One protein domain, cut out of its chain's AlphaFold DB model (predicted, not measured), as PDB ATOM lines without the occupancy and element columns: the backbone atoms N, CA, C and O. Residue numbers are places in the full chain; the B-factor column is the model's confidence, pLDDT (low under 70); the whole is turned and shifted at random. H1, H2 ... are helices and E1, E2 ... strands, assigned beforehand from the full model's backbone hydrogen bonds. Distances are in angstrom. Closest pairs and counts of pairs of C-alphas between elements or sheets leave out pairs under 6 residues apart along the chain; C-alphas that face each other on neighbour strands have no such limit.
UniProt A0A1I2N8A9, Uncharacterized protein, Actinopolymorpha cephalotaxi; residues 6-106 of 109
ATOM      1  N   VAL A   6      79.683 147.898 109.836       83.19
ATOM      2  CA  VAL A   6      79.358 149.102 109.075       83.19
ATOM      3  C   VAL A   6      80.617 149.949 109.020       83.19
ATOM      4  O   VAL A   6      81.117 150.340 110.071       83.19
ATOM      5  N   ALA A   7      81.139 150.220 107.827       81.50
ATOM      6  CA  ALA A   7      82.250 151.140 107.617       81.50
ATOM      7  C   ALA A   7      81.713 152.487 107.135       81.50
ATOM      8  O   ALA A   7      80.870 152.521 106.238       81.50
ATOM      9  N   ILE A   8      82.213 153.579 107.710       74.06
ATOM     10  CA  ILE A   8      81.919 154.941 107.269       74.06
ATOM     11  C   ILE A   8      83.236 155.634 106.936       74.06
ATOM     12  O   ILE A   8      84.112 155.779 107.792       74.06
ATOM     13  N   ASP A   9      83.353 156.077 105.689       72.38
ATOM     14  CA  ASP A   9      84.488 156.871 105.220       72.38
ATOM     15  C   ASP A   9      84.181 158.357 105.410       72.38
ATOM     16  O   ASP A   9      83.410 158.921 104.636       72.38
ATOM     17  N   ARG A  10      84.726 158.971 106.472       64.50
ATOM     18  CA  ARG A  10      84.693 160.425 106.763       64.50
ATOM     19  C   ARG A  10      83.332 161.128 106.574       64.50
ATOM     20  O   ARG A  10      83.269 162.342 106.400       64.50
ATOM     21  N   GLY A  11      82.231 160.380 106.625       63.06
ATOM     22  CA  GLY A  11      80.879 160.872 106.362       63.06
ATOM     23  C   GLY A  11      80.500 161.057 104.885       63.06
ATOM     24  O   GLY A  11      79.516 161.732 104.602       63.06
ATOM     25  N   ASN A  12      81.242 160.473 103.947       64.12
ATOM     26  CA  ASN A  12      80.956 160.511 102.508       64.12
ATOM     27  C   ASN A  12      80.331 159.213 101.993       64.12
ATOM     28  O   ASN A  12      79.600 159.218 101.003       64.12
ATOM     29  N   TRP A  13      80.620 158.093 102.653       71.56
ATOM     30  CA  TRP A  13      80.178 156.780 102.212       71.56
ATOM     31  C   TRP A  13      79.931 155.846 103.393       71.56
ATOM     32  O   TRP A  13      80.613 155.943 104.414       71.56
ATOM     33  N   VAL A  14      78.965 154.936 103.233       72.00
ATOM     34  CA  VAL A  14      78.676 153.854 104.178       72.00
ATOM     35  C   VAL A  14      78.653 152.530 103.419       72.00
ATOM     36  O   VAL A  14      77.978 152.418 102.393       72.00
ATOM     37  N   GLY A  15      79.345 151.524 103.946       78.31
ATOM     38  CA  GLY A  15      79.291 150.150 103.452       78.31
ATOM     39  C   GLY A  15      79.080 149.145 104.571       78.31
ATOM     40  O   GLY A  15      79.439 149.401 105.720       78.31
ATOM     41  N   VAL A  16      78.503 147.994 104.226       82.88
ATOM     42  CA  VAL A  16      78.380 146.846 105.131       82.88
ATOM     43  C   VAL A  16      79.288 145.733 104.636       82.88
ATOM     44  O   VAL A  16      79.264 145.413 103.452       82.88
ATOM     45  N   PHE A  17      80.066 145.165 105.551       82.62
ATOM     46  CA  PHE A  17      81.027 144.096 105.298       82.62
ATOM     47  C   PHE A  17      80.793 142.967 106.290       82.62
ATOM     48  O   PHE A  17      80.599 143.223 107.469       82.62
ATOM     49  N   ASP A  18      80.872 141.717 105.868       82.12
ATOM     50  CA  ASP A  18      80.718 140.529 106.704       82.12
ATOM     51  C   ASP A  18      81.867 140.350 107.712       82.12
ATOM     52  O   ASP A  18      81.740 139.617 108.701       82.12
ATOM     53  N   SER A  19      83.020 140.985 107.464       82.88
ATOM     54  CA  SER A  19      84.184 140.903 108.349       82.88
ATOM     55  C   SER A  19      85.213 142.016 108.130       82.88
ATOM     56  O   SER A  19      85.255 142.661 107.083       82.88
ATOM     57  N   VAL A  20      86.133 142.170 109.095       81.75
ATOM     58  CA  VAL A  20      87.303 143.063 108.958       81.75
ATOM     59  C   VAL A  20      88.172 142.634 107.772       81.75
ATOM     60  O   VAL A  20      88.757 143.481 107.108       81.75
ATOM     61  N   ALA A  21      88.255 141.330 107.490       83.44
ATOM     62  CA  ALA A  21      89.049 140.801 106.383       83.44
ATOM     63  C   ALA A  21      88.458 141.179 105.018       83.44
ATOM     64  O   ALA A  21      89.201 141.520 104.104       83.44
ATOM     65  N   GLU A  22      87.131 141.166 104.889       83.69
ATOM     66  CA  GLU A  22      86.468 141.630 103.669       83.69
ATOM     67  C   GLU A  22      86.673 143.134 103.470       83.69
ATOM     68  O   GLU A  22      87.054 143.565 102.385       83.69
ATOM     69  N   PHE A  23      86.510 143.924 104.537       83.50
ATOM     70  CA  PHE A  23      86.792 145.358 104.491       83.50
ATOM     71  C   PHE A  23      88.248 145.655 104.108       83.50
ATOM     72  O   PHE A  23      88.513 146.498 103.259       83.50
ATOM     73  N   THR A  24      89.189 144.917 104.697       81.88
ATOM     74  CA  THR A  24      90.618 144.987 104.364       81.88
ATOM     75  C   THR A  24      90.837 144.761 102.871       81.88
ATOM     76  O   THR A  24      91.437 145.606 102.213       81.88
ATOM     77  N   GLY A  25      90.276 143.681 102.316       81.88
ATOM     78  CA  GLY A  25      90.394 143.386 100.889       81.88
ATOM     79  C   GLY A  25      89.760 144.458  99.997       81.88
ATOM     80  O   GLY A  25      90.278 144.736  98.918       81.88
ATOM     81  N   TYR A  26      88.678 145.102 100.447       82.56
ATOM     82  CA  TYR A  26      88.096 146.248  99.746       82.56
ATOM     83  C   TYR A  26      89.055 147.442  99.706       82.56
ATOM     84  O   TYR A  26      89.301 147.964  98.622       82.56
ATOM     85  N   VAL A  27      89.626 147.843 100.849       79.56
ATOM     86  CA  VAL A  27      90.585 148.965 100.936       79.56
ATOM     87  C   VAL A  27      91.819 148.703 100.070       79.56
ATOM     88  O   VAL A  27      92.243 149.577  99.312       79.56
ATOM     89  N   GLU A  28      92.350 147.479 100.115       77.88
ATOM     90  CA  GLU A  28      93.459 147.051  99.260       77.88
ATOM     91  C   GLU A  28      93.093 147.110  97.768       77.88
ATOM     92  O   GLU A  28      93.908 147.537  96.949       77.88
ATOM     93  N   TRP A  29      91.864 146.727  97.402       79.25
ATOM     94  CA  TRP A  29      91.387 146.761  96.017       79.25
ATOM     95  C   TRP A  29      91.200 148.185  95.482       79.25
ATOM     96  O   TRP A  29      91.563 148.453  94.334       79.25
ATOM     97  N   VAL A  30      90.672 149.108  96.294       74.00
ATOM     98  CA  VAL A  30      90.512 150.520  95.895       74.00
ATOM     99  C   VAL A  30      91.806 151.336  96.000       74.00
ATOM    100  O   VAL A  30      91.823 152.490  95.577       74.00
ATOM    101  N   ALA A  31      92.890 150.745  96.521       65.44
ATOM    102  CA  ALA A  31      94.212 151.355  96.686       65.44
ATOM    103  C   ALA A  31      94.203 152.706  97.431       65.44
ATOM    104  O   ALA A  31      95.045 153.571  97.173       65.44
ATOM    105  N   VAL A  32      93.261 152.895  98.359       63.00
ATOM    106  CA  VAL A  32      93.220 154.092  99.205       63.00
ATOM    107  C   VAL A  32      94.158 153.862 100.387       63.00
ATOM    108  O   VAL A  32      93.815 153.212 101.373       63.00
ATOM    109  N   LEU A  33      95.391 154.336 100.228       65.06
ATOM    110  CA  LEU A  33      96.435 154.305 101.247       65.06
ATOM    111  C   LEU A  33      96.534 155.684 101.917       65.06
ATOM    112  O   LEU A  33      96.300 156.697 101.261       65.06
ATOM    113  N   ASP A  34      96.928 155.705 103.191       73.31
ATOM    114  CA  ASP A  34      96.974 156.890 104.067       73.31
ATOM    115  C   ASP A  34      95.591 157.440 104.461       73.31
ATOM    116  O   ASP A  34      95.341 158.647 104.455       73.31
ATOM    117  N   ASP A  35      94.667 156.540 104.810       77.44
ATOM    118  CA  ASP A  35      93.313 156.915 105.222       77.44
ATOM    119  C   ASP A  35      92.893 156.275 106.552       77.44
ATOM    120  O   ASP A  35      93.427 155.247 106.987       77.44
ATOM    121  N   GLU A  36      91.949 156.927 107.229       79.56
ATOM    122  CA  GLU A  36      91.326 156.455 108.461       79.56
ATOM    123  C   GLU A  36      89.847 156.178 108.205       79.56
ATOM    124  O   GLU A  36      89.075 157.061 107.831       79.56
ATOM    125  N   TYR A  37      89.452 154.945 108.497       80.31
ATOM    126  CA  TYR A  37      88.079 154.487 108.421       80.31
ATOM    127  C   TYR A  37      87.544 154.213 109.817       80.31
ATOM    128  O   TYR A  37      88.201 153.595 110.664       80.31
ATOM    129  N   GLN A  38      86.305 154.630 110.043       83.25
ATOM    130  CA  GLN A  38      85.576 154.259 111.242       83.25
ATOM    131  C   GLN A  38      84.664 153.089 110.909       83.25
ATOM    132  O   GLN A  38      83.856 153.162 109.984       83.25
ATOM    133  N   LEU A  39      84.804 152.004 111.662       84.19
ATOM    134  CA  LEU A  39      83.917 150.858 111.570       84.19
ATOM    135  C   LEU A  39      83.174 150.659 112.880       84.19
ATOM    136  O   LEU A  39      83.695 150.926 113.961       84.19
ATOM    137  N   TRP A  40      81.971 150.117 112.787       86.38
ATOM    138  CA  TRP A  40      81.210 149.653 113.933       86.38
ATOM    139  C   TRP A  40      80.822 148.207 113.717       86.38
ATOM    140  O   TRP A  40      80.344 147.841 112.644       86.38
ATOM    141  N   ASP A  41      81.014 147.383 114.742       80.62
ATOM    142  CA  ASP A  41      80.456 146.038 114.730       80.62
ATOM    143  C   ASP A  41      78.957 146.051 115.068       80.62
ATOM    144  O   ASP A  41      78.409 147.031 115.579       80.62
ATOM    145  N   ALA A  42      78.286 144.927 114.821       73.31
ATOM    146  CA  ALA A  42      76.871 144.745 115.140       73.31
ATOM    147  C   ALA A  42      76.524 144.947 116.631       73.31
ATOM    148  O   ALA A  42      75.354 145.108 116.982       73.31
ATOM    149  N   THR A  43      77.513 144.935 117.530       76.06
ATOM    150  CA  THR A  43      77.297 145.212 118.955       76.06
ATOM    151  C   THR A  43      77.316 146.707 119.266       76.06
ATOM    152  O   THR A  43      76.892 147.102 120.356       76.06
ATOM    153  N   GLY A  44      77.729 147.539 118.306       77.12
ATOM    154  CA  GLY A  44      77.917 148.974 118.467       77.12
ATOM    155  C   GLY A  44      79.280 149.346 119.021       77.12
ATOM    156  O   GLY A  44      79.425 150.416 119.605       77.12
ATOM    157  N   ARG A  45      80.265 148.458 118.917       83.56
ATOM    158  CA  ARG A  45      81.634 148.777 119.297       83.56
ATOM    159  C   ARG A  45      82.338 149.421 118.116       83.56
ATOM    160  O   ARG A  45      82.317 148.877 117.012       83.56
ATOM    161  N   ARG A  46      83.001 150.549 118.366       85.00
ATOM    162  CA  ARG A  46      83.783 151.245 117.346       85.00
ATOM    163  C   ARG A  46      85.162 150.609 117.173       85.00
ATOM    164  O   ARG A  46      85.883 150.347 118.140       85.00
ATOM    165  N   LEU A  47      85.538 150.404 115.924       84.25
ATOM    166  CA  LEU A  47      86.858 150.011 115.465       84.25
ATOM    167  C   LEU A  47      87.399 151.164 114.615       84.25
ATOM    168  O   LEU A  47      86.747 151.619 113.681       84.25
ATOM    169  N   GLN A  48      88.577 151.661 114.956       82.88
ATOM    170  CA  GLN A  48      89.363 152.527 114.091       82.88
ATOM    171  C   GLN A  48      90.239 151.648 113.214       82.88
ATOM    172  O   GLN A  48      90.909 150.743 113.715       82.88
ATOM    173  N   PHE A  49      90.215 151.912 111.921       84.19
ATOM    174  CA  PHE A  49      91.037 151.232 110.941       84.19
ATOM    175  C   PHE A  49      91.872 152.273 110.220       84.19
ATOM    176  O   PHE A  49      91.332 153.243 109.697       84.19
ATOM    177  N   HIS A  50      93.177 152.059 110.183       84.12
ATOM    178  CA  HIS A  50      94.110 152.932 109.500       84.12
ATOM    179  C   HIS A  50      94.869 152.132 108.445       84.12
ATOM    180  O   HIS A  50      95.509 151.125 108.758       84.12
ATOM    181  N   ALA A  51      94.761 152.568 107.192       82.50
ATOM    182  CA  ALA A  51      95.558 152.049 106.092       82.50
ATOM    183  C   ALA A  51      96.743 152.986 105.874       82.50
ATOM    184  O   ALA A  51      96.565 154.147 105.520       82.50
ATOM    185  N   THR A  52      97.951 152.484 106.081       79.56
ATOM    186  CA  THR A  52      99.194 153.255 105.941       79.56
ATOM    187  C   THR A  52      99.710 153.235 104.502       79.56
ATOM    188  O   THR A  52      99.441 152.307 103.736       79.56
ATOM    189  N   THR A  53     100.515 154.232 104.132       76.44
ATOM    190  CA  THR A  53     101.156 154.336 102.807       76.44
ATOM    191  C   THR A  53     102.053 153.145 102.461       76.44
ATOM    192  O   THR A  53     102.243 152.841 101.286       76.44
ATOM    193  N   ASP A  54     102.603 152.448 103.459       78.69
ATOM    194  CA  ASP A  54     103.390 151.226 103.261       78.69
ATOM    195  C   ASP A  54     102.533 149.954 103.140       78.69
ATOM    196  O   ASP A  54     103.071 148.847 103.106       78.69
ATOM    197  N   GLY A  55     101.208 150.101 103.042       70.44
ATOM    198  CA  GLY A  55     100.264 148.999 102.870       70.44
ATOM    199  C   GLY A  55      99.999 148.214 104.154       70.44
ATOM    200  O   GLY A  55      99.371 147.159 104.105       70.44
ATOM    201  N   ARG A  56     100.467 148.695 105.313       78.50
ATOM    202  CA  ARG A  56     100.083 148.109 106.599       78.50
ATOM    203  C   ARG A  56      98.699 148.580 106.994       78.50
ATOM    204  O   ARG A  56      98.341 149.743 106.812       78.50
ATOM    205  N   ILE A  57      97.967 147.663 107.602       79.12
ATOM    206  CA  ILE A  57      96.631 147.900 108.119       79.12
ATOM    207  C   ILE A  57      96.680 147.772 109.632       79.12
ATOM    208  O   ILE A  57      97.041 146.723 110.174       79.12
ATOM    209  N   GLU A  58      96.305 148.847 110.309       82.38
ATOM    210  CA  GLU A  58      96.231 148.920 111.758       82.38
ATOM    211  C   GLU A  58      94.767 148.991 112.185       82.38
ATOM    212  O   GLU A  58      93.998 149.810 111.686       82.38
ATOM    213  N   VAL A  59      94.364 148.125 113.118       81.94
ATOM    214  CA  VAL A  59      92.992 148.091 113.635       81.94
ATOM    215  C   VAL A  59      93.018 148.275 115.144       81.94
ATOM    216  O   VAL A  59      93.510 147.419 115.882       81.94
ATOM    217  N   ALA A  60      92.455 149.382 115.614       80.31
ATOM    218  CA  ALA A  60      92.323 149.708 117.024       80.31
ATOM    219  C   ALA A  60      90.853 149.647 117.443       80.31
ATOM    220  O   ALA A  60      89.995 150.333 116.903       80.31
ATOM    221  N   SER A  61      90.533 148.837 118.447       78.19
ATOM    222  CA  SER A  61      89.176 148.783 118.997       78.19
ATOM    223  C   SER A  61      89.033 149.734 120.179       78.19
ATOM    224  O   SER A  61      89.840 149.662 121.112       78.19
ATOM    225  N   THR A  62      87.967 150.528 120.230       73.88
ATOM    226  CA  THR A  62      87.625 151.237 121.466       73.88
ATOM    227  C   THR A  62      87.009 150.249 122.467       73.88
ATOM    228  O   THR A  62      86.460 149.206 122.096       73.88
ATOM    229  N   ARG A  63      87.145 150.522 123.772       69.25
ATOM    230  CA  ARG A  63      86.408 149.780 124.818       69.25
ATOM    231  C   ARG A  63      84.999 150.329 125.038       69.25
ATOM    232  O   ARG A  63      84.196 149.673 125.693       69.25
ATOM    233  N   ASN A  64      84.721 151.515 124.509       73.88
ATOM    234  CA  ASN A  64      83.439 152.176 124.665       73.88
ATOM    235  C   ASN A  64      82.450 151.598 123.657       73.88
ATOM    236  O   ASN A  64      82.763 151.436 122.478       73.88
ATOM    237  N   VAL A  65      81.267 151.269 124.156       76.19
ATOM    238  CA  VAL A  65      80.121 150.891 123.339       76.19
ATOM    239  C   VAL A  65      79.352 152.169 123.032       76.19
ATOM    240  O   VAL A  65      79.155 152.997 123.924       76.19
ATOM    241  N   GLU A  66      78.945 152.335 121.780       82.94
ATOM    242  CA  GLU A  66      78.190 153.504 121.341       82.94
ATOM    243  C   GLU A  66      76.812 153.602 122.029       82.94
ATOM    244  O   GLU A  66      76.269 152.592 122.495       82.94
ATOM    245  N   PRO A  67      76.199 154.801 122.084       82.75
ATOM    246  CA  PRO A  67      74.864 154.985 122.647       82.75
ATOM    247  C   PRO A  67      73.819 154.068 122.000       82.75
ATOM    248  O   PRO A  67      73.852 153.818 120.795       82.75
ATOM    249  N   GLU A  68      72.830 153.619 122.777       80.38
ATOM    250  CA  GLU A  68      71.784 152.690 122.314       80.38
ATOM    251  C   GLU A  68      71.063 153.170 121.043       80.38
ATOM    252  O   GLU A  68      70.788 152.376 120.147       80.38
ATOM    253  N   ALA A  69      70.837 154.480 120.915       77.56
ATOM    254  CA  ALA A  69      70.253 155.073 119.716       77.56
ATOM    255  C   ALA A  69      71.087 154.799 118.450       77.56
ATOM    256  O   ALA A  69      70.524 154.428 117.419       77.56
ATOM    257  N   LEU A  70      72.417 154.926 118.529       79.38
ATOM    258  CA  LEU A  70      73.314 154.625 117.412       79.38
ATOM    259  C   LEU A  70      73.370 153.114 117.148       79.38
ATOM    260  O   LEU A  70      73.309 152.684 116.000       79.38
ATOM    261  N   ARG A  71      73.375 152.292 118.203       81.69
ATOM    262  CA  ARG A  71      73.342 150.822 118.084       81.69
ATOM    263  C   ARG A  71      72.108 150.327 117.339       81.69
ATOM    264  O   ARG A  71      72.227 149.498 116.441       81.69
ATOM    265  N   ASN A  72      70.939 150.867 117.673       81.75
ATOM    266  CA  ASN A  72      69.682 150.515 117.017       81.75
ATOM    267  C   ASN A  72      69.685 150.928 115.536       81.75
ATOM    268  O   ASN A  72      69.200 150.175 114.692       81.75
ATOM    269  N   ARG A  73      70.283 152.082 115.205       79.75
ATOM    270  CA  ARG A  73      70.459 152.527 113.811       79.75
ATOM    271  C   ARG A  73      71.398 151.603 113.032       79.75
ATOM    272  O   ARG A  73      71.036 151.160 111.946       79.75
ATOM    273  N   LEU A  74      72.557 151.261 113.600       79.88
ATOM    274  CA  LEU A  74      73.525 150.341 112.991       79.88
ATOM    275  C   LEU A  74      72.912 148.957 112.741       79.88
ATOM    276  O   LEU A  74      73.033 148.417 111.644       79.88
ATOM    277  N   ALA A  75      72.196 148.407 113.726       79.06
ATOM    278  CA  ALA A  75      71.503 147.129 113.586       79.06
ATOM    279  C   ALA A  75      70.424 147.175 112.491       79.06
ATOM    280  O   ALA A  75      70.319 146.244 111.690       79.06
ATOM    281  N   GLY A  76      69.660 148.271 112.415       78.56
ATOM    282  CA  GLY A  76      68.687 148.497 111.345       78.56
ATOM    283  C   GLY A  76      69.339 148.535 109.964       78.56
ATOM    284  O   GLY A  76      68.855 147.881 109.041       78.56
ATOM    285  N   TYR A  77      70.472 149.230 109.837       76.12
ATOM    286  CA  TYR A  77      71.211 149.334 108.580       76.12
ATOM    287  C   TYR A  77      71.787 147.984 108.132       76.12
ATOM    288  O   TYR A  77      71.597 147.586 106.985       76.12
ATOM    289  N   ILE A  78      72.409 147.228 109.045       77.44
ATOM    290  CA  ILE A  78      72.898 145.867 108.769       77.44
ATOM    291  C   ILE A  78      71.740 144.964 108.338       77.44
ATOM    292  O   ILE A  78      71.851 144.255 107.339       77.44
ATOM    293  N   SER A  79      70.613 144.996 109.055       77.81
ATOM    294  CA  SER A  79      69.449 144.175 108.714       77.81
ATOM    295  C   SER A  79      68.869 144.532 107.346       77.81
ATOM    296  O   SER A  79      68.442 143.634 106.628       77.81
ATOM    297  N   ALA A  80      68.841 145.815 106.980       73.69
ATOM    298  CA  ALA A  80      68.365 146.263 105.674       73.69
ATOM    299  C   ALA A  80      69.333 145.871 104.547       73.69
ATOM    300  O   ALA A  80      68.892 145.427 103.489       73.69
ATOM    301  N   ALA A  81      70.642 145.996 104.779       70.62
ATOM    302  CA  ALA A  81      71.677 145.672 103.800       70.62
ATOM    303  C   ALA A  81      71.818 144.161 103.549       70.62
ATOM    304  O   ALA A  81      72.148 143.754 102.439       70.62
ATOM    305  N   THR A  82      71.556 143.336 104.566       70.62
ATOM    306  CA  THR A  82      71.675 141.867 104.499       70.62
ATOM    307  C   THR A  82      70.353 141.159 104.194       70.62
ATOM    308  O   THR A  82      70.334 139.939 104.018       70.62
ATOM    309  N   ALA A  83      69.237 141.893 104.115       67.94
ATOM    310  CA  ALA A  83      67.948 141.311 103.768       67.94
ATOM    311  C   ALA A  83      67.989 140.735 102.338       67.94
ATOM    312  O   ALA A  83      68.478 141.403 101.421       67.94
ATOM    313  N   PRO A  84      67.453 139.520 102.106       60.28
ATOM    314  CA  PRO A  84      67.333 138.992 100.756       60.28
ATOM    315  C   PRO A  84      66.499 139.966  99.922       60.28
ATOM    316  O   PRO A  84      65.398 140.344 100.328       60.28
ATOM    317  N   LEU A  85      67.041 140.381  98.773       56.78
ATOM    318  CA  LEU A  85      66.370 141.256  97.814       56.78
ATOM    319  C   LEU A  85      65.037 140.617  97.416       56.78
ATOM    320  O   LEU A  85      64.975 139.744  96.552       56.78
ATOM    321  N   SER A  86      63.954 141.031  98.068       47.53
ATOM    322  CA  SER A  86      62.619 140.664  97.628       47.53
ATOM    323  C   SER A  86      62.379 141.403  96.316       47.53
ATOM    324  O   SER A  86      62.542 142.620  96.257       47.53
ATOM    325  N   ALA A  87      62.017 140.678  95.256       48.19
ATOM    326  CA  ALA A  87      61.916 141.177  93.878       48.19
ATOM    327  C   ALA A  87      60.884 142.310  93.654       48.19
ATOM    328  O   ALA A  87      60.641 142.703  92.517       48.19
ATOM    329  N   ALA A  88      60.273 142.833  94.719       42.44
ATOM    330  CA  ALA A  88      59.323 143.941  94.710       42.44
ATOM    331  C   ALA A  88      59.830 145.198  95.442       42.44
ATOM    332  O   ALA A  88      59.108 146.191  95.514       42.44
ATOM    333  N   THR A  89      61.044 145.183  95.996       43.00
ATOM    334  CA  THR A  89      61.568 146.332  96.734       43.00
ATOM    335  C   THR A  89      62.354 147.239  95.802       43.00
ATOM    336  O   THR A  89      63.571 147.142  95.653       43.00
ATOM    337  N   ASP A  90      61.589 148.115  95.164       41.84
ATOM    338  CA  ASP A  90      62.036 149.343  94.525       41.84
ATOM    339  C   ASP A  90      63.071 150.077  95.409       41.84
ATOM    340  O   ASP A  90      62.975 150.094  96.639       41.84
ATOM    341  N   LEU A  91      64.076 150.653  94.756       41.72
ATOM    342  CA  LEU A  91      65.370 151.175  95.222       41.72
ATOM    343  C   LEU A  91      65.378 152.247  96.343       41.72
ATOM    344  O   LEU A  91      66.394 152.910  96.530       41.72
ATOM    345  N   ASN A  92      64.321 152.403  97.141       43.25
ATOM    346  CA  ASN A  92      64.196 153.448  98.168       43.25
ATOM    347  C   ASN A  92      64.443 152.989  99.619       43.25
ATOM    348  O   ASN A  92      64.386 153.799 100.536       43.25
ATOM    349  N   LEU A  93      64.782 151.718  99.869       43.31
ATOM    350  CA  LEU A  93      65.225 151.268 101.206       43.31
ATOM    351  C   LEU A  93      66.673 151.688 101.538       43.31
ATOM    352  O   LEU A  93      67.095 151.607 102.687       43.31
ATOM    353  N   ARG A  94      67.409 152.199 100.541       48.03
ATOM    354  CA  ARG A  94      68.709 152.873 100.710       48.03
ATOM    355  C   ARG A  94      68.583 154.315 101.226       48.03
ATOM    356  O   ARG A  94      69.600 154.913 101.564       48.03
ATOM    357  N   ASP A  95      67.356 154.828 101.319       46.16
ATOM    358  CA  ASP A  95      67.021 156.174 101.799       46.16
ATOM    359  C   ASP A  95      66.548 156.185 103.265       46.16
ATOM    360  O   ASP A  95      66.163 157.225 103.792       46.16
ATOM    361  N   LEU A  96      66.641 155.051 103.982       49.31
ATOM    362  CA  LEU A  96      66.662 155.043 105.454       49.31
ATOM    363  C   LEU A  96      68.015 155.600 105.927       49.31
ATOM    364  O   LEU A  96      68.900 154.906 106.422       49.31
ATOM    365  N   SER A  97      68.138 156.896 105.651       62.19
ATOM    366  CA  SER A  97      69.028 157.894 106.191       62.19
ATOM    367  C   SER A  97      70.494 157.498 106.320       62.19
ATOM    368  O   SER A  97      71.063 157.512 107.414       62.19
ATOM    369  N   LEU A  98      71.138 157.235 105.182       62.19
ATOM    370  CA  LEU A  98      72.599 157.280 105.080       62.19
ATOM    371  C   LEU A  98      73.140 158.562 105.740       62.19
ATOM    372  O   LEU A  98      74.101 158.513 106.496       62.19
ATOM    373  N   ILE A  99      72.449 159.686 105.507       66.50
ATOM    374  CA  ILE A  99      72.748 160.996 106.091       66.50
ATOM    375  C   ILE A  99      72.582 160.977 107.615       66.50
ATOM    376  O   ILE A  99      73.546 161.292 108.299       66.50
ATOM    377  N   ASP A 100      71.446 160.540 108.176       68.94
ATOM    378  CA  ASP A 100      71.298 160.499 109.643       68.94
ATOM    379  C   ASP A 100      72.257 159.504 110.318       68.94
ATOM    380  O   ASP A 100      72.580 159.663 111.497       68.94
ATOM    381  N   LEU A 101      72.690 158.446 109.620       69.81
ATOM    382  CA  LEU A 101      73.701 157.521 110.134       69.81
ATOM    383  C   LEU A 101      75.083 158.182 110.135       69.81
ATOM    384  O   LEU A 101      75.780 158.135 111.144       69.81
ATOM    385  N   ILE A 102      75.443 158.847 109.037       70.31
ATOM    386  CA  ILE A 102      76.662 159.653 108.925       70.31
ATOM    387  C   ILE A 102      76.687 160.749 109.999       70.31
ATOM    388  O   ILE A 102      77.705 160.925 110.665       70.31
ATOM    389  N   GLU A 103      75.578 161.461 110.201       71.38
ATOM    390  CA  GLU A 103      75.460 162.505 111.221       71.38
ATOM    391  C   GLU A 103      75.538 161.933 112.637       71.38
ATOM    392  O   GLU A 103      76.219 162.509 113.482       71.38
ATOM    393  N   ALA A 104      74.916 160.780 112.903       67.56
ATOM    394  CA  ALA A 104      74.995 160.128 114.211       67.56
ATOM    395  C   ALA A 104      76.392 159.570 114.532       67.56
ATOM    396  O   ALA A 104      76.729 159.420 115.705       67.56
ATOM    397  N   CYS A 105      77.187 159.256 113.508       68.25
ATOM    398  CA  CYS A 105      78.558 158.775 113.646       68.25
ATOM    399  C   CYS A 105      79.608 159.893 113.635       68.25
ATOM    400  O   CYS A 105      80.764 159.635 113.979       68.25
ATOM    401  N   ARG A 106      79.246 161.124 113.245       67.94
ATOM    402  CA  ARG A 106      80.177 162.254 113.268       67.94
ATOM    403  C   ARG A 106      80.565 162.534 114.729       67.94
ATOM    404  O   ARG A 106      79.678 162.600 115.583       67.94
TER     405      ARG A 106
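This is residues 6 to 106 of the 109 residues of an uncharacterized protein of Actinopolymorpha cephalotaxi (UniProt A0A1I2N8A9). What shape do these atoms make? A strongly twisted sheet of five strands curls round helix H1 on one face, while H2 and H3 form a helical hairpin on the other, making three layers, with helices on both faces of a sheet; residues 83 to 92 stick out as a loop. What is it built of? The 101 residues include, along the chain, E1 E2 H1 E3 E4 E5 H2 H3; the sheet, order E2 E1 E3 E4 E5, is antiparallel, and the class is mixed, helices and strands. How large is it? It is compact, with a radius of gyration of the C-alphas of 14.1 A, and spans 45 by 30 by 21 A.

Where are the strands? E1 is residues 6 to 9, beginning at C-alpha 6 (79.358, 149.102, 109.075), E2 is 13 to 17, E3 is 35 to 41 with 19.3 A from first to last C-alpha, E4 is 45 to 51 with 19.5 A, and E5 is 57 to 65 with 22.7 A. Where are the helices? H1 is residues 20 to 30 with 15.4 A, H2 is 68 to 82 with 20.8 A, and H3 is 98 to 105, ending at C-alpha 105 (78.558, 158.775, 113.646).

How are the strands joined? E3, E4 and E5 form a meander, each strand the antiparallel neighbour of the one before, with N 37 and O 49 at 2.8 A and N 48 and O 60 at 2.8 A. E1 is antiparallel to E3, with N 8 and O 38 at 2.8 A, and to E2, with N 7 and O 15 at 2.8 A. E2, H1 and E3 are a split strand-helix-strand unit, two strands running the same way with E1 between them in the sheet, and its crossover is right-handed. Where are the helices? H1 is on the sheet, its C-alpha 23 lying 6.0 A from that of Phe 17 in E2, and on the opposite face to H3. H2 runs across the strands at a height over the sheet of 8.8 A, and H3 at 9.8 A. How do H2 and H3 stand? They touch, H2 with residues 70 to 74 alone, the closest C-alphas being those of Leu 70 and Ala 104, 6.6 A apart; they run opposite ways at a steep tilt of 37 degrees, only just steep. In H1, H2 and H3 every O i to N i+4 pair is within hydrogen-bond range.

How far does it reach? The two farthest C-alphas, those of Asp 54 and Ala 88, are 45.5 A apart, and the outline is only just elongated. Are there cuts or long links? The printed part has no cut, and the link from H2 to H3, 15 residues, is long; the other links are tight. Where is confidence low? The mean pLDDT of the printed part is 72.9, and 29 residues are under 70, among them residues 83 to 101.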